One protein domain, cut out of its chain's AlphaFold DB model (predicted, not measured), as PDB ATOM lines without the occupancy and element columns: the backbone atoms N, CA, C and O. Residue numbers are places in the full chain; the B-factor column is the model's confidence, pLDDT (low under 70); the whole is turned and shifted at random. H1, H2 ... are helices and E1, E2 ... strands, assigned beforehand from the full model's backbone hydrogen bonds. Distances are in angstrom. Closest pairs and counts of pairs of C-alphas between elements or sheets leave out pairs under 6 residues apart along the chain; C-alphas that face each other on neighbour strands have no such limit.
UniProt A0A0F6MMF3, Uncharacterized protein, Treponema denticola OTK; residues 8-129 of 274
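What this domain is: This is residues 8 to 129 of the 274 residues of an uncharacterized protein of Treponema denticola OTK (UniProt A0A0F6MMF3). Two four-stranded sheets stand face to face as a sandwich, one of shorter strands, E1 E2 E4 E5, the other of longer strands, E3 E6 E7 E8, and twisted. Helix H1 lies at one end of the sandwich, and the loops of residues 66 to 78 and 100 to 112 lie at the other. The printed part has 122 residues with one named helix and eight named strands, in the order E1 E2 H1 E3 E4 E5 E6 E7 E8; the first sheet is mixed, the second all antiparallel. It is mostly strand and compact, with a radius of gyration of the C-alphas of 15.5 A and spans of 46 by 30 by 24 A.

Where its parts are: Find C-alpha 8 at (25.955, 13.096, -34.184), where E1, residues 8 to 10, begins. Next come E2, 13 to 16, H1, 18 to 27, 13.9 A long, and E3, 37 to 46, 25.5 A. Then read E4, 51 to 56, E5, 59 to 65, E6, 79 to 87, E7, 91 to 99, 25.9 A, and E8, 113 to 121, ending at C-alpha 121 (28.953, 26.131, -45.775).

How they stand to each other: Look first at hairpin E1 and E2, with N 8 and O 15 at 2.9 A; E2 and E4 are parallel, with N 14 and O 53 at 2.9 A. In the other sheet, antiparallel E3 and E6 have N 41 and O 84 at 2.8 A. E6 E7 E8 form a meander, each strand the antiparallel neighbour of the one before. H1 only grazes this sheet, with residues 21 to 25; 5 of its 6 O i to N i+4 pairs are within hydrogen-bond range.

The domain as a whole: The C-alphas farthest apart, of Lys 29 and Asn 70, are 47.6 A apart. The printed part has no cut; the links E5 to E6 and E7 to E8 are long. Look for pLDDT under 70 at residues 29 to 33, 70 to 77 and 125 to 129.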
ATOM      1  N   THR A   8      25.475  14.343 -34.791       91.44
ATOM      2  CA  THR A   8      25.955  13.096 -34.184       91.44
ATOM      3  C   THR A   8      27.474  13.059 -34.225       91.44
ATOM      4  O   THR A   8      28.078  13.252 -35.276       91.44
ATOM      5  N   ILE A   9      28.102  12.769 -33.088       90.94
ATOM      6  CA  ILE A   9      29.562  12.729 -32.962       90.94
ATOM      7  C   ILE A   9      29.978  11.310 -32.597       90.94
ATOM      8  O   ILE A   9      29.480  10.732 -31.632       90.94
ATOM      9  N   ASN A  10      30.886  10.737 -33.384       88.88
ATOM     10  CA  ASN A  10      31.451   9.416 -33.141       88.88
ATOM     11  C   ASN A  10      32.965   9.472 -33.333       88.88
ATOM     12  O   ASN A  10      33.453   9.534 -34.465       88.88
ATOM     13  N   LYS A  11      33.703   9.433 -32.217       87.31
ATOM     14  CA  LYS A  11      35.158   9.621 -32.184       87.31
ATOM     15  C   LYS A  11      35.531  10.935 -32.876       87.31
ATOM     16  O   LYS A  11      35.123  12.000 -32.436       87.31
ATOM     17  N   ASN A  12      36.255  10.847 -33.983       89.81
ATOM     18  CA  ASN A  12      36.752  11.964 -34.763       89.81
ATOM     19  C   ASN A  12      35.872  12.309 -35.982       89.81
ATOM     20  O   ASN A  12      36.320  12.985 -36.907       89.81
ATOM     21  N   LYS A  13      34.631  11.810 -36.010       93.75
ATOM     22  CA  LYS A  13      33.655  12.066 -37.070       93.75
ATOM     23  C   LYS A  13      32.473  12.849 -36.516       93.75
ATOM     24  O   LYS A  13      31.874  12.434 -35.523       93.75
ATOM     25  N   ILE A  14      32.118  13.935 -37.191       94.31
ATOM     26  CA  ILE A  14      30.931  14.746 -36.913       94.31
ATOM     27  C   ILE A  14      29.988  14.569 -38.097       94.31
ATOM     28  O   ILE A  14      30.378  14.834 -39.229       94.31
ATOM     29  N   ASN A  15      28.769  14.102 -37.851       94.25
ATOM     30  CA  ASN A  15      27.733  13.954 -38.866       94.25
ATOM     31  C   ASN A  15      26.612  14.957 -38.613       94.25
ATOM     32  O   ASN A  15      26.157  15.088 -37.475       94.25
ATOM     33  N   ILE A  16      26.195  15.640 -39.672       93.56
ATOM     34  CA  ILE A  16      25.151  16.657 -39.661       93.56
ATOM     35  C   ILE A  16      23.995  16.150 -40.528       93.56
ATOM     36  O   ILE A  16      24.177  15.941 -41.728       93.56
ATOM     37  N   ASP A  17      22.822  15.970 -39.919       92.25
ATOM     38  CA  ASP A  17      21.559  15.738 -40.630       92.25
ATOM     39  C   ASP A  17      21.066  17.076 -41.187       92.25
ATOM     40  O   ASP A  17      20.419  17.876 -40.502       92.25
ATOM     41  N   PHE A  18      21.449  17.358 -42.429       89.62
ATOM     42  CA  PHE A  18      21.151  18.632 -43.067       89.62
ATOM     43  C   PHE A  18      19.669  18.740 -43.414       89.62
ATOM     44  O   PHE A  18      19.103  19.828 -43.338       89.62
ATOM     45  N   SER A  19      19.021  17.615 -43.726       87.12
ATOM     46  CA  SER A  19      17.598  17.582 -44.058       87.12
ATOM     47  C   SER A  19      16.706  18.050 -42.901       87.12
ATOM     48  O   SER A  19      15.686  18.709 -43.125       87.12
ATOM     49  N   GLU A  20      17.078  17.725 -41.660       86.19
ATOM     50  CA  GLU A  20      16.379  18.206 -40.470       86.19
ATOM     51  C   GLU A  20      16.766  19.655 -40.154       86.19
ATOM     52  O   GLU A  20      15.887  20.492 -39.939       86.19
ATOM     53  N   LEU A  21      18.062  19.985 -40.229       86.56
ATOM     54  CA  LEU A  21      18.567  21.346 -40.022       86.56
ATOM     55  C   LEU A  21      17.894  22.370 -40.947       86.56
ATOM     56  O   LEU A  21      17.497  23.448 -40.508       86.56
ATOM     57  N   GLU A  22      17.769  22.049 -42.233       86.38
ATOM     58  CA  GLU A  22      17.183  22.939 -43.234       86.38
ATOM     59  C   GLU A  22      15.714  23.239 -42.924       86.38
ATOM     60  O   GLU A  22      15.285  24.394 -42.995       86.38
ATOM     61  N   LYS A  23      14.943  22.227 -42.508       84.00
ATOM     62  CA  LYS A  23      13.555  22.428 -42.067       84.00
ATOM     63  C   LYS A  23      13.496  23.335 -40.846       84.00
ATOM     64  O   LYS A  23      12.636  24.211 -40.790       84.00
ATOM     65  N   GLU A  24      14.380  23.136 -39.873       79.38
ATOM     66  CA  GLU A  24      14.419  23.945 -38.654       79.38
ATOM     67  C   GLU A  24      14.729  25.414 -38.960       79.38
ATOM     68  O   GLU A  24      13.962  26.296 -38.559       79.38
ATOM     69  N   ILE A  25      15.785  25.684 -39.732       81.62
ATOM     70  CA  ILE A  25      16.164  27.051 -40.111       81.62
ATOM     71  C   ILE A  25      15.027  27.719 -40.892       81.62
ATOM     72  O   ILE A  25      14.614  28.825 -40.535       81.62
ATOM     73  N   ASN A  26      14.441  27.043 -41.883       81.06
ATOM     74  CA  ASN A  26      13.357  27.612 -42.690       81.06
ATOM     75  C   ASN A  26      12.074  27.873 -41.877       81.06
ATOM     76  O   ASN A  26      11.367  28.851 -42.127       81.06
ATOM     77  N   ASN A  27      11.780  27.045 -40.870       79.31
ATOM     78  CA  ASN A  27      10.605  27.214 -40.007       79.31
ATOM     79  C   ASN A  27      10.790  28.287 -38.924       79.31
ATOM     80  O   ASN A  27       9.805  28.829 -38.418       79.31
ATOM     81  N   SER A  28      12.034  28.606 -38.564       70.19
ATOM     82  CA  SER A  28      12.364  29.467 -37.425       70.19
ATOM     83  C   SER A  28      11.956  30.944 -37.585       70.19
ATOM     84  O   SER A  28      11.992  31.689 -36.607       70.19
ATOM     85  N   LYS A  29      11.547  31.390 -38.787       65.88
ATOM     86  CA  LYS A  29      11.259  32.807 -39.124       65.88
ATOM     87  C   LYS A  29      12.366  33.781 -38.679       65.88
ATOM     88  O   LYS A  29      12.092  34.964 -38.470       65.88
ATOM     89  N   ILE A  30      13.601  33.304 -38.511       66.06
ATOM     90  CA  ILE A  30      14.729  34.137 -38.100       66.06
ATOM     91  C   ILE A  30      14.982  35.161 -39.212       66.06
ATOM     92  O   ILE A  30      15.169  34.812 -40.376       66.06
ATOM     93  N   SER A  31      14.928  36.443 -38.849       56.69
ATOM     94  CA  SER A  31      15.217  37.564 -39.745       56.69
ATOM     95  C   SER A  31      16.602  37.391 -40.376       56.69
ATOM     96  O   SER A  31      17.586  37.207 -39.665       56.69
ATOM     97  N   SER A  32      16.695  37.507 -41.701       59.66
ATOM     98  CA  SER A  32      17.923  37.284 -42.481       59.66
ATOM     99  C   SER A  32      19.019  38.342 -42.298       59.66
ATOM    100  O   SER A  32      20.042  38.281 -42.976       59.66
ATOM    101  N   LYS A  33      18.816  39.343 -41.432       64.50
ATOM    102  CA  LYS A  33      19.743  40.479 -41.296       64.50
ATOM    103  C   LYS A  33      20.897  40.241 -40.324       64.50
ATOM    104  O   LYS A  33      21.902  40.934 -40.437       64.50
ATOM    105  N   GLU A  34      20.769  39.296 -39.396       74.12
ATOM    106  CA  GLU A  34      21.800  39.004 -38.392       74.12
ATOM    107  C   GLU A  34      22.194  37.530 -38.442       74.12
ATOM    108  O   GLU A  34      21.348  36.659 -38.663       74.12
ATOM    109  N   LEU A  35      23.484  37.251 -38.239       79.31
ATOM    110  CA  LEU A  35      23.981  35.887 -38.080       79.31
ATOM    111  C   LEU A  35      23.638  35.402 -36.674       79.31
ATOM    112  O   LEU A  35      24.102  35.973 -35.688       79.31
ATOM    113  N   VAL A  36      22.829  34.349 -36.592       83.56
ATOM    114  CA  VAL A  36      22.341  33.786 -35.328       83.56
ATOM    115  C   VAL A  36      22.763  32.327 -35.231       83.56
ATOM    116  O   VAL A  36      22.609  31.573 -36.192       83.56
ATOM    117  N   GLU A  37      23.280  31.928 -34.069       85.38
ATOM    118  CA  GLU A  37      23.542  30.523 -33.746       85.38
ATOM    119  C   GLU A  37      22.207  29.775 -33.604       85.38
ATOM    120  O   GLU A  37      21.381  30.119 -32.760       85.38
ATOM    121  N   VAL A  38      21.987  28.762 -34.443       85.19
ATOM    122  CA  VAL A  38      20.781  27.913 -34.410       85.19
ATOM    123  C   VAL A  38      21.042  26.566 -33.745       85.19
ATOM    124  O   VAL A  38      20.142  25.987 -33.142       85.19
ATOM    125  N   VAL A  39      22.285  26.088 -33.810       86.62
ATOM    126  CA  VAL A  39      22.760  24.904 -33.093       86.62
ATOM    127  C   VAL A  39      24.074  25.261 -32.417       86.62
ATOM    128  O   VAL A  39      24.953  25.839 -33.056       86.62
ATOM    129  N   ASN A  40      24.214  24.887 -31.148       90.12
ATOM    130  CA  ASN A  40      25.450  24.995 -30.387       90.12
ATOM    131  C   ASN A  40      25.649  23.685 -29.611       90.12
ATOM    132  O   ASN A  40      24.769  23.259 -28.867       90.12
ATOM    133  N   VAL A  41      26.770  23.009 -29.853       90.44
ATOM    134  CA  VAL A  41      27.123  21.743 -29.210       90.44
ATOM    135  C   VAL A  41      28.527  21.861 -28.643       90.44
ATOM    136  O   VAL A  41      29.497  22.021 -29.385       90.44
ATOM    137  N   GLU A  42      28.640  21.706 -27.328       91.75
ATOM    138  CA  GLU A  42      29.920  21.497 -26.659       91.75
ATOM    139  C   GLU A  42      30.172  19.998 -26.473       91.75
ATOM    140  O   GLU A  42      29.298  19.248 -26.029       91.75
ATOM    141  N   THR A  43      31.371  19.534 -26.817       91.88
ATOM    142  CA  THR A  43      31.738  18.125 -26.652       91.88
ATOM    143  C   THR A  43      33.225  17.945 -26.380       91.88
ATOM    144  O   THR A  43      34.031  18.819 -26.680       91.88
ATOM    145  N   THR A  44      33.596  16.777 -25.867       91.62
ATOM    146  CA  THR A  44      34.988  16.334 -25.803       91.62
ATOM    147  C   THR A  44      35.132  15.090 -26.660       91.62
ATOM    148  O   THR A  44      34.399  14.119 -26.459       91.62
ATOM    149  N   ILE A  45      36.098  15.094 -27.573       90.25
ATOM    150  CA  ILE A  45      36.466  13.906 -28.343       90.25
ATOM    151  C   ILE A  45      37.846  13.414 -27.916       90.25
ATOM    152  O   ILE A  45      38.772  14.205 -27.754       90.25
ATOM    153  N   GLU A  46      37.982  12.102 -27.744       87.06
ATOM    154  CA  GLU A  46      39.288  11.450 -27.687       87.06
ATOM    155  C   GLU A  46      39.773  11.228 -29.122       87.06
ATOM    156  O   GLU A  46      39.090  10.597 -29.943       87.06
ATOM    157  N   LEU A  47      40.937  11.781 -29.446       77.75
ATOM    158  CA  LEU A  47      41.500  11.694 -30.782       77.75
ATOM    159  C   LEU A  47      42.123  10.311 -30.988       77.75
ATOM    160  O   LEU A  47      43.214  10.001 -30.527       77.75
ATOM    161  N   VAL A  48      41.410   9.467 -31.733       80.62
ATOM    162  CA  VAL A  48      41.921   8.169 -32.214       80.62
ATOM    163  C   VAL A  48      42.820   8.308 -33.449       80.62
ATOM    164  O   VAL A  48      43.444   7.342 -33.882       80.62
ATOM    165  N   SER A  49      42.830   9.496 -34.054       84.12
ATOM    166  CA  SER A  49      43.678   9.898 -35.173       84.12
ATOM    167  C   SER A  49      43.788  11.423 -35.187       84.12
ATOM    168  O   SER A  49      42.995  12.104 -34.536       84.12
ATOM    169  N   ASN A  50      44.711  11.954 -35.984       87.56
ATOM    170  CA  ASN A  50      44.894  13.395 -36.156       87.56
ATOM    171  C   ASN A  50      43.911  14.006 -37.171       87.56
ATOM    172  O   ASN A  50      44.156  15.094 -37.675       87.56
ATOM    173  N   GLU A  51      42.833  13.313 -37.523       92.00
ATOM    174  CA  GLU A  51      41.860  13.788 -38.507       92.00
ATOM    175  C   GLU A  51      40.554  14.152 -37.816       92.00
ATOM    176  O   GLU A  51      40.085  13.378 -36.991       92.00
ATOM    177  N   LEU A  52      39.923  15.264 -38.187       94.75
ATOM    178  CA  LEU A  52      38.526  15.560 -37.865       94.75
ATOM    179  C   LEU A  52      37.728  15.561 -39.169       94.75
ATOM    180  O   LEU A  52      37.996  16.363 -40.066       94.75
ATOM    181  N   ILE A  53      36.761  14.655 -39.286       95.12
ATOM    182  CA  ILE A  53      36.019  14.433 -40.533       95.12
ATOM    183  C   ILE A  53      34.575  14.892 -40.356       95.12
ATOM    184  O   ILE A  53      33.887  14.453 -39.430       95.12
ATOM    185  N   ILE A  54      34.112  15.746 -41.264       95.19
ATOM    186  CA  ILE A  54      32.756  16.289 -41.262       95.19
ATOM    187  C   ILE A  54      31.937  15.613 -42.353       95.19
ATOM    188  O   ILE A  54      32.321  15.610 -43.525       95.19
ATOM    189  N   PHE A  55      30.787  15.083 -41.955       94.38
ATOM    190  CA  PHE A  55      29.794  14.488 -42.827       94.38
ATOM    191  C   PHE A  55      28.528  15.341 -42.859       94.38
ATOM    192  O   PHE A  55      28.087  15.846 -41.827       94.38
ATOM    193  N   LYS A  56      27.940  15.459 -44.047       92.75
ATOM    194  CA  LYS A  56      26.611  16.019 -44.293       92.75
ATOM    195  C   LYS A  56      25.773  14.930 -44.938       92.75
ATOM    196  O   LYS A  56      26.163  14.435 -45.990       92.75
ATOM    197  N   ASP A  57      24.689  14.513 -44.295       90.44
ATOM    198  CA  ASP A  57      23.829  13.422 -44.777       90.44
ATOM    199  C   ASP A  57      24.619  12.144 -45.149       90.44
ATOM    200  O   ASP A  57      24.303  11.435 -46.102       90.44
ATOM    201  N   ASN A  58      25.655  11.825 -44.360       87.69
ATOM    202  CA  ASN A  58      26.613  10.724 -44.572       87.69
ATOM    203  C   ASN A  58      27.606  10.887 -45.738       87.69
ATOM    204  O   ASN A  58      28.428   9.993 -45.956       87.69
ATOM    205  N   GLU A  59      27.619  12.020 -46.434       91.94
ATOM    206  CA  GLU A  59      28.662  12.364 -47.401       91.94
ATOM    207  C   GLU A  59      29.784  13.146 -46.717       91.94
ATOM    208  O   GLU A  59      29.532  14.071 -45.950       91.94
ATOM    209  N   CYS A  60      31.041  12.778 -46.969       93.00
ATOM    210  CA  CYS A  60      32.183  13.506 -46.421       93.00
ATOM    211  C   CYS A  60      32.327  14.853 -47.133       93.00
ATOM    212  O   CYS A  60      32.582  14.890 -48.334       93.00
ATOM    213  N   ILE A  61      32.227  15.945 -46.378       92.56
ATOM    214  CA  ILE A  61      32.281  17.305 -46.925       92.56
ATOM    215  C   ILE A  61      33.551  18.065 -46.522       92.56
ATOM    216  O   ILE A  61      33.924  19.037 -47.176       92.56
ATOM    217  N   ALA A  62      34.238  17.633 -45.462       93.50
ATOM    218  CA  ALA A  62      35.527  18.189 -45.066       93.50
ATOM    219  C   ALA A  62      36.349  17.184 -44.260       93.50
ATOM    220  O   ALA A  62      35.817  16.382 -43.495       93.50
ATOM    221  N   THR A  63      37.668  17.250 -44.418       95.38
ATOM    222  CA  THR A  63      38.630  16.524 -43.588       95.38
ATOM    223  C   THR A  63      39.703  17.503 -43.145       95.38
ATOM    224  O   THR A  63      40.440  18.043 -43.970       95.38
ATOM    225  N   TYR A  64      39.776  17.733 -41.841       96.12
ATOM    226  CA  TYR A  64      40.801  18.557 -41.222       96.12
ATOM    227  C   TYR A  64      41.900  17.670 -40.670       96.12
ATOM    228  O   TYR A  64      41.612  16.690 -39.988       96.12
ATOM    229  N   ILE A  65      43.150  18.033 -40.935       93.75
ATOM    230  CA  ILE A  65      44.307  17.377 -40.335       93.75
ATOM    231  C   ILE A  65      44.786  18.271 -39.200       93.75
ATOM    232  O   ILE A  65      45.109  19.430 -39.425       93.75
ATOM    233  N   ILE A  66      44.833  17.741 -37.986       91.75
ATOM    234  CA  ILE A  66      45.318  18.426 -36.791       91.75
ATOM    235  C   ILE A  66      46.796  18.076 -36.636       91.75
ATOM    236  O   ILE A  66      47.162  16.989 -36.188       91.75
ATOM    237  N   GLU A  67      47.670  18.984 -37.054       88.38
ATOM    238  CA  GLU A  67      49.109  18.766 -36.945       88.38
ATOM    239  C   GLU A  67      49.607  18.948 -35.498       88.38
ATOM    240  O   GLU A  67      49.114  19.780 -34.728       88.38
ATOM    241  N   LEU A  68      50.629  18.170 -35.132       80.62
ATOM    242  CA  LEU A  68      51.321  18.286 -33.849       80.62
ATOM    243  C   LEU A  68      52.264  19.494 -33.871       80.62
ATOM    244  O   LEU A  68      53.005  19.687 -34.833       80.62
ATOM    245  N   GLY A  69      52.244  20.293 -32.805       73.50
ATOM    246  CA  GLY A  69      53.133  21.439 -32.651       73.50
ATOM    247  C   GLY A  69      54.480  21.021 -32.055       73.50
ATOM    248  O   GLY A  69      54.531  20.351 -31.033       73.50
ATOM    249  N   ASN A  70      55.590  21.479 -32.625       68.56
ATOM    250  CA  ASN A  70      56.943  21.253 -32.110       68.56
ATOM    251  C   ASN A  70      57.183  21.994 -30.785       68.56
ATOM    252  O   ASN A  70      58.058  21.614 -30.014       68.56
ATOM    253  N   LYS A  71      56.436  23.082 -30.545       53.94
ATOM    254  CA  LYS A  71      56.520  23.920 -29.337       53.94
ATOM    255  C   LYS A  71      55.474  23.567 -28.279       53.94
ATOM    256  O   LYS A  71      55.517  24.136 -27.191       53.94
ATOM    257  N   SER A  72      54.532  22.664 -28.564       50.34
ATOM    258  CA  SER A  72      53.603  22.215 -27.534       50.34
ATOM    259  C   SER A  72      54.320  21.233 -26.613       50.34
ATOM    260  O   SER A  72      54.764  20.181 -27.056       50.34
ATOM    261  N   ASN A  73      54.373  21.544 -25.314       41.44
ATOM    262  CA  ASN A  73      54.748  20.578 -24.268       41.44
ATOM    263  C   ASN A  73      53.803  19.357 -24.230       41.44
ATOM    264  O   ASN A  73      54.056  18.389 -23.517       41.44
ATOM    265  N   PHE A  74      52.710  19.408 -24.991       47.12
ATOM    266  CA  PHE A  74      51.754  18.336 -25.183       47.12
ATOM    267  C   PHE A  74      52.348  17.285 -26.127       47.12
ATOM    268  O   PHE A  74      52.363  17.432 -27.348       47.12
ATOM    269  N   SER A  75      52.866  16.213 -25.526       45.59
ATOM    270  CA  SER A  75      53.440  15.051 -26.223       45.59
ATOM    271  C   SER A  75      52.413  14.220 -27.014       45.59
ATOM    272  O   SER A  75      52.783  13.257 -27.685       45.59
ATOM    273  N   SER A  76      51.129  14.587 -26.961       54.94
ATOM    274  CA  SER A  76      50.043  13.873 -27.627       54.94
ATOM    275  C   SER A  76      48.793  14.741 -27.763       54.94
ATOM    276  O   SER A  76      48.348  15.344 -26.794       54.94
ATOM    277  N   LEU A  77      48.182  14.739 -28.947       63.19
ATOM    278  CA  LEU A  77      46.796  15.161 -29.154       63.19
ATOM    279  C   LEU A  77      45.878  14.095 -28.537       63.19
ATOM    280  O   LEU A  77      45.559  13.121 -29.213       63.19
ATOM    281  N   LYS A  78      45.515  14.206 -27.252       77.19
ATOM    282  CA  LYS A  78      44.643  13.201 -26.611       77.19
ATOM    283  C   LYS A  78      43.180  13.586 -26.681       77.19
ATOM    284  O   LYS A  78      42.369  12.792 -27.153       77.19
ATOM    285  N   PHE A  79      42.854  14.794 -26.242       88.69
ATOM    286  CA  PHE A  79      41.481  15.262 -26.183       88.69
ATOM    287  C   PHE A  79      41.323  16.590 -26.903       88.69
ATOM    288  O   PHE A  79      42.204  17.449 -26.885       88.69
ATOM    289  N   LEU A  80      40.173  16.741 -27.549       91.56
ATOM    290  CA  LEU A  80      39.764  17.977 -28.184       91.56
ATOM    291  C   LEU A  80      38.399  18.380 -27.624       91.56
ATOM    292  O   LEU A  80      37.397  17.693 -27.839       91.56
ATOM    293  N   HIS A  81      38.380  19.484 -26.884       93.31
ATOM    294  CA  HIS A  81      37.164  20.107 -26.375       93.31
ATOM    295  C   HIS A  81      36.612  21.034 -27.451       93.31
ATOM    296  O   HIS A  81      37.153  22.113 -27.671       93.31
ATOM    297  N   LEU A  82      35.567  20.601 -28.145       94.19
ATOM    298  CA  LEU A  82      34.978  21.302 -29.277       94.19
ATOM    299  C   LEU A  82      33.771  22.141 -28.862       94.19
ATOM    300  O   LEU A  82      32.930  21.695 -28.083       94.19
ATOM    301  N   CYS A  83      33.657  23.316 -29.471       94.50
ATOM    302  CA  CYS A  83      32.431  24.088 -29.596       94.50
ATOM    303  C   CYS A  83      32.040  24.095 -31.078       94.50
ATOM    304  O   CYS A  83      32.739  24.669 -31.918       94.50
ATOM    305  N   ILE A  84      30.947  23.409 -31.399       94.94
ATOM    306  CA  ILE A  84      30.418  23.271 -32.755       94.94
ATOM    307  C   ILE A  84      29.177  24.137 -32.860       94.94
ATOM    308  O   ILE A  84      28.223  23.965 -32.101       94.94
ATOM    309  N   ARG A  85      29.178  25.054 -33.820       93.88
ATOM    310  CA  ARG A  85      28.101  26.016 -34.019       93.88
ATOM    311  C   ARG A  85      27.622  25.975 -35.454       93.88
ATOM    312  O   ARG A  85      28.430  25.962 -36.379       93.88
ATOM    313  N   ILE A  86      26.309  25.973 -35.634       92.00
ATOM    314  CA  ILE A  86      25.682  26.156 -36.941       92.00
ATOM    315  C   ILE A  86      24.932  27.476 -36.906       92.00
ATOM    316  O   ILE A  86      24.135  27.725 -36.001       92.00
ATOM    317  N   LEU A  87      25.217  28.321 -37.887       89.94
ATOM    318  CA  LEU A  87      24.586  29.620 -38.057       89.94
ATOM    319  C   LEU A  87      23.349  29.515 -38.961       89.94
ATOM    320  O   LEU A  87      23.239  28.617 -39.795       89.94
ATOM    321  N   ASN A  88      22.432  30.473 -38.840       86.38
ATOM    322  CA  ASN A  88      21.226  30.582 -39.673       86.38
ATOM    323  C   ASN A  88      21.504  30.771 -41.180       86.38
ATOM    324  O   ASN A  88      20.597  30.601 -41.988       86.38
ATOM    325  N   ASN A  89      22.740  31.094 -41.570       86.75
ATOM    326  CA  ASN A  89      23.193  31.098 -42.964       86.75
ATOM    327  C   ASN A  89      23.816  29.760 -43.409       86.75
ATOM    328  O   ASN A  89      24.456  29.724 -44.455       86.75
ATOM    329  N   PHE A  90      23.662  28.689 -42.624       89.56
ATOM    330  CA  PHE A  90      24.239  27.357 -42.847       89.56
ATOM    331  C   PHE A  90      25.765  27.257 -42.687       89.56
ATOM    332  O   PHE A  90      26.354  26.241 -43.065       89.56
ATOM    333  N   GLY A  91      26.422  28.268 -42.115       90.81
ATOM    334  CA  GLY A  91      27.837  28.181 -41.758       90.81
ATOM    335  C   GLY A  91      28.062  27.247 -40.566       90.81
ATOM    336  O   GLY A  91      27.528  27.493 -39.486       90.81
ATOM    337  N   LEU A  92      28.871  26.201 -40.752       93.88
ATOM    338  CA  LEU A  92      29.405  25.359 -39.683       93.88
ATOM    339  C   LEU A  92      30.724  25.954 -39.190       93.88
ATOM    340  O   LEU A  92      31.712  25.980 -39.925       93.88
ATOM    341  N   VAL A  93      30.741  26.391 -37.937       94.56
ATOM    342  CA  VAL A  93      31.915  26.933 -37.252       94.56
ATOM    343  C   VAL A  93      32.326  25.956 -36.161       94.56
ATOM    344  O   VAL A  93      31.501  25.548 -35.344       94.56
ATOM    345  N   ILE A  94      33.600  25.573 -36.149       95.88
ATOM    346  CA  ILE A  94      34.152  24.679 -35.133       95.88
ATOM    347  C   ILE A  94      35.391  25.340 -34.538       95.88
ATOM    348  O   ILE A  94      36.371  25.613 -35.236       95.88
ATOM    349  N   ASP A  95      35.341  25.559 -33.233       94.31
ATOM    350  CA  ASP A  95      36.474  25.967 -32.413       94.31
ATOM    351  C   ASP A  95      36.750  24.869 -31.387       94.31
ATOM    352  O   ASP A  95      35.859  24.093 -31.032       94.31
ATOM    353  N   GLY A  96      37.968  24.810 -30.867       92.44
ATOM    354  CA  GLY A  96      38.267  23.906 -29.777       92.44
ATOM    355  C   GLY A  96      39.543  24.215 -29.021       92.44
ATOM    356  O   GLY A  96      40.324  25.096 -29.377       92.44
ATOM    357  N   GLU A  97      39.727  23.448 -27.958       91.75
ATOM    358  CA  GLU A  97      40.920  23.425 -27.123       91.75
ATOM    359  C   GLU A  97      41.502  22.013 -27.123       91.75
ATOM    360  O   GLU A  97      40.786  21.032 -26.905       91.75
ATOM    361  N   ILE A  98      42.802  21.927 -27.379       88.75
ATOM    362  CA  ILE A  98      43.582  20.697 -27.297       88.75
ATOM    363  C   ILE A  98      44.031  20.511 -25.844       88.75
ATOM    364  O   ILE A  98      44.609  21.420 -25.246       88.75
ATOM    365  N   ASP A  99      43.789  19.324 -25.288       86.94
ATOM    366  CA  ASP A  99      44.129  19.004 -23.902       86.94
ATOM    367  C   ASP A  99      44.586  17.545 -23.721       86.94
ATOM    368  O   ASP A  99      44.320  16.660 -24.541       86.94
ATOM    369  N   ASP A 100      45.257  17.289 -22.599       84.56
ATOM    370  CA  ASP A 100      45.634  15.954 -22.125       84.56
ATOM    371  C   ASP A 100      44.568  15.339 -21.199       84.56
ATOM    372  O   ASP A 100      44.669  14.168 -20.817       84.56
ATOM    373  N   SER A 101      43.541  16.115 -20.843       86.12
ATOM    374  CA  SER A 101      42.441  15.727 -19.961       86.12
ATOM    375  C   SER A 101      41.125  15.554 -20.735       86.12
ATOM    376  O   SER A 101      40.796  16.389 -21.569       86.12
ATOM    377  N   PRO A 102      40.299  14.535 -20.422       87.31
ATOM    378  CA  PRO A 102      38.936  14.446 -20.951       87.31
ATOM    379  C   PRO A 102      37.986  15.476 -20.316       87.31
ATOM    380  O   PRO A 102      36.868  15.683 -20.795       87.31
ATOM    381  N   PHE A 103      38.413  16.126 -19.233       87.19
ATOM    382  CA  PHE A 103      37.656  17.148 -18.520       87.19
ATOM    383  C   PHE A 103      38.224  18.525 -18.828       87.19
ATOM    384  O   PHE A 103      39.402  18.773 -18.566       87.19
ATOM    385  N   LYS A 104      37.360  19.417 -19.320       81.12
ATOM    386  CA  LYS A 104      37.700  20.815 -19.572       81.12
ATOM    387  C   LYS A 104      38.050  21.493 -18.250       81.12
ATOM    388  O   LYS A 104      37.224  21.548 -17.339       81.12
ATOM    389  N   THR A 105      39.272  21.997 -18.143       80.62
ATOM    390  CA  THR A 105      39.717  22.796 -16.995       80.62
ATOM    391  C   THR A 105      39.671  24.275 -17.340       80.62
ATOM    392  O   THR A 105      39.976  24.651 -18.468       80.62
ATOM    393  N   GLU A 106      39.343  25.135 -16.378       84.31
ATOM    394  CA  GLU A 106      39.479  26.577 -16.581       84.31
ATOM    395  C   GLU A 106      40.958  26.951 -16.732       84.31
ATOM    396  O   GLU A 106      41.756  26.800 -15.804       84.31
ATOM    397  N   LYS A 107      41.323  27.460 -17.911       83.62
ATOM    398  CA  LYS A 107      42.664  27.968 -18.213       83.62
ATOM    399  C   LYS A 107      42.604  29.450 -18.542       83.62
ATOM    400  O   LYS A 107      41.626  29.950 -19.097       83.62
ATOM    401  N   LYS A 108      43.683  30.172 -18.235       84.62
ATOM    402  CA  LYS A 108      43.852  31.537 -18.750       84.62
ATOM    403  C   LYS A 108      44.056  31.474 -20.260       84.62
ATOM    404  O   LYS A 108      44.663  30.532 -20.758       84.62
ATOM    405  N   ILE A 109      43.631  32.507 -20.985       80.06
ATOM    406  CA  ILE A 109      43.660  32.499 -22.456       80.06
ATOM    407  C   ILE A 109      45.046  32.225 -23.057       80.06
ATOM    408  O   ILE A 109      45.139  31.599 -24.101       80.06
ATOM    409  N   ASN A 110      46.124  32.631 -22.381       80.88
ATOM    410  CA  ASN A 110      47.508  32.399 -22.803       80.88
ATOM    411  C   ASN A 110      48.042  30.986 -22.489       80.88
ATOM    412  O   ASN A 110      49.183  30.684 -22.821       80.88
ATOM    413  N   GLN A 111      47.253  30.153 -21.810       83.06
ATOM    414  CA  GLN A 111      47.569  28.763 -21.462       83.06
ATOM    415  C   GLN A 111      46.777  27.758 -22.309       83.06
ATOM    416  O   GLN A 111      47.016  26.558 -22.208       83.06
ATOM    417  N   ILE A 112      45.823  28.243 -23.105       86.62
ATOM    418  CA  ILE A 112      44.992  27.427 -23.989       86.62
ATOM    419  C   ILE A 112      45.817  27.051 -25.225       86.62
ATOM    420  O   ILE A 112      46.481  27.909 -25.803       86.62
ATOM    421  N   ASP A 113      45.758  25.796 -25.657       87.62
ATOM    422  CA  ASP A 113      46.198  25.401 -26.999       87.62
ATOM    423  C   ASP A 113      44.955  25.348 -27.886       87.62
ATOM    424  O   ASP A 113      44.206  24.371 -27.899       87.62
ATOM    425  N   GLY A 114      44.654  26.487 -28.508       91.88
ATOM    426  CA  GLY A 114      43.410  26.680 -29.238       91.88
ATOM    427  C   GLY A 114      43.526  26.168 -30.665       91.88
ATOM    428  O   GLY A 114      44.578  26.279 -31.294       91.88
ATOM    429  N   ILE A 115      42.428  25.672 -31.220       93.56
ATOM    430  CA  ILE A 115      42.323  25.364 -32.642       93.56
ATOM    431  C   ILE A 115      41.005  25.890 -33.197       93.56
ATOM    432  O   ILE A 115      39.950  25.732 -32.589       93.56
ATOM    433  N   ARG A 116      41.063  26.522 -34.367       95.69
ATOM    434  CA  ARG A 116      39.886  26.923 -35.139       95.69
ATOM    435  C   ARG A 116      39.939  26.273 -36.502       95.69
ATOM    436  O   ARG A 116      40.945  26.377 -37.201       95.69
ATOM    437  N   PHE A 117      38.850  25.635 -36.891       96.31
ATOM    438  CA  PHE A 117      38.724  25.003 -38.194       96.31
ATOM    439  C   PHE A 117      38.085  25.981 -39.171       96.31
ATOM    440  O   PHE A 117      37.128  26.666 -38.815       96.31
ATOM    441  N   GLN A 118      38.615  26.060 -40.395       95.56
ATOM    442  CA  GLN A 118      38.033  26.884 -41.452       95.56
ATOM    443  C   GLN A 118      36.560  26.507 -41.627       95.56
ATOM    444  O   GLN A 118      36.301  25.351 -41.963       95.56
ATOM    445  N   PRO A 119      35.613  27.436 -41.429       93.75
ATOM    446  CA  PRO A 119      34.196  27.162 -41.586       93.75
ATOM    447  C   PRO A 119      33.837  26.535 -42.934       93.75
ATOM    448  O   PRO A 119      34.439  26.845 -43.967       93.75
ATOM    449  N   VAL A 120      32.811  25.687 -42.921       91.50
ATOM    450  CA  VAL A 120      32.216  25.106 -44.133       91.50
ATOM    451  C   VAL A 120      30.760  25.510 -44.251       91.50
ATOM    452  O   VAL A 120      30.055  25.654 -43.255       91.50
ATOM    453  N   LEU A 121      30.310  25.702 -45.484       89.44
ATOM    454  CA  LEU A 121      28.953  26.131 -45.775       89.44
ATOM    455  C   LEU A 121      28.098  24.911 -46.137       89.44
ATOM    456  O   LEU A 121      28.266  24.328 -47.204       89.44
ATOM    457  N   LEU A 122      27.179  24.516 -45.256       89.31
ATOM    458  CA  LEU A 122      26.461  23.240 -45.377       89.31
ATOM    459  C   LEU A 122      25.489  23.198 -46.564       89.31
ATOM    460  O   LEU A 122      25.249  22.128 -47.126       89.31
ATOM    461  N   ASN A 123      24.962  24.348 -46.985       84.75
ATOM    462  CA  ASN A 123      24.082  24.450 -48.151       84.75
ATOM    463  C   ASN A 123      24.843  24.600 -49.485       84.75
ATOM    464  O   ASN A 123      24.209  24.622 -50.539       84.75
ATOM    465  N   ALA A 124      26.179  24.668 -49.475       77.06
ATOM    466  CA  ALA A 124      26.971  24.691 -50.700       77.06
ATOM    467  C   ALA A 124      27.104  23.287 -51.308       77.06
ATOM    468  O   ALA A 124      27.222  22.274 -50.607       77.06
ATOM    469  N   TYR A 125      27.131  23.228 -52.640       62.72
ATOM    470  CA  TYR A 125      27.474  22.004 -53.356       62.72
ATOM    471  C   TYR A 125      28.978  21.743 -53.187       62.72
ATOM    472  O   TYR A 125      29.792  22.624 -53.457       62.72
ATOM    473  N   ASN A 126      29.353  20.559 -52.694       59.72
ATOM    474  CA  ASN A 126      30.744  20.158 -52.422       59.72
ATOM    475  C   ASN A 126      31.557  21.090 -51.498       59.72
ATOM    476  O   ASN A 126      32.786  21.035 -51.523       59.72
ATOM    477  N   ASN A 127      30.912  21.947 -50.695       60.41
ATOM    478  CA  ASN A 127      31.583  22.996 -49.911       60.41
ATOM    479  C   ASN A 127      32.478  23.937 -50.744       60.41
ATOM    480  O   ASN A 127      33.335  24.629 -50.189       60.41
ATOM    481  N   ASP A 128      32.288  23.985 -52.064       64.62
ATOM    482  CA  ASP A 128      33.011  24.918 -52.913       64.62
ATOM    483  C   ASP A 128      32.384  26.299 -52.769       64.62
ATOM    484  O   ASP A 128      31.270  26.548 -53.226       64.62
ATOM    485  N   ASN A 129      33.121  27.208 -52.132       69.19
ATOM    486  CA  ASN A 129      32.817  28.627 -52.184       69.19
ATOM    487  C   ASN A 129      33.849  29.329 -53.082       69.19
ATOM    488  O   ASN A 129      34.895  29.761 -52.584       69.19
TER     489      ASN A 129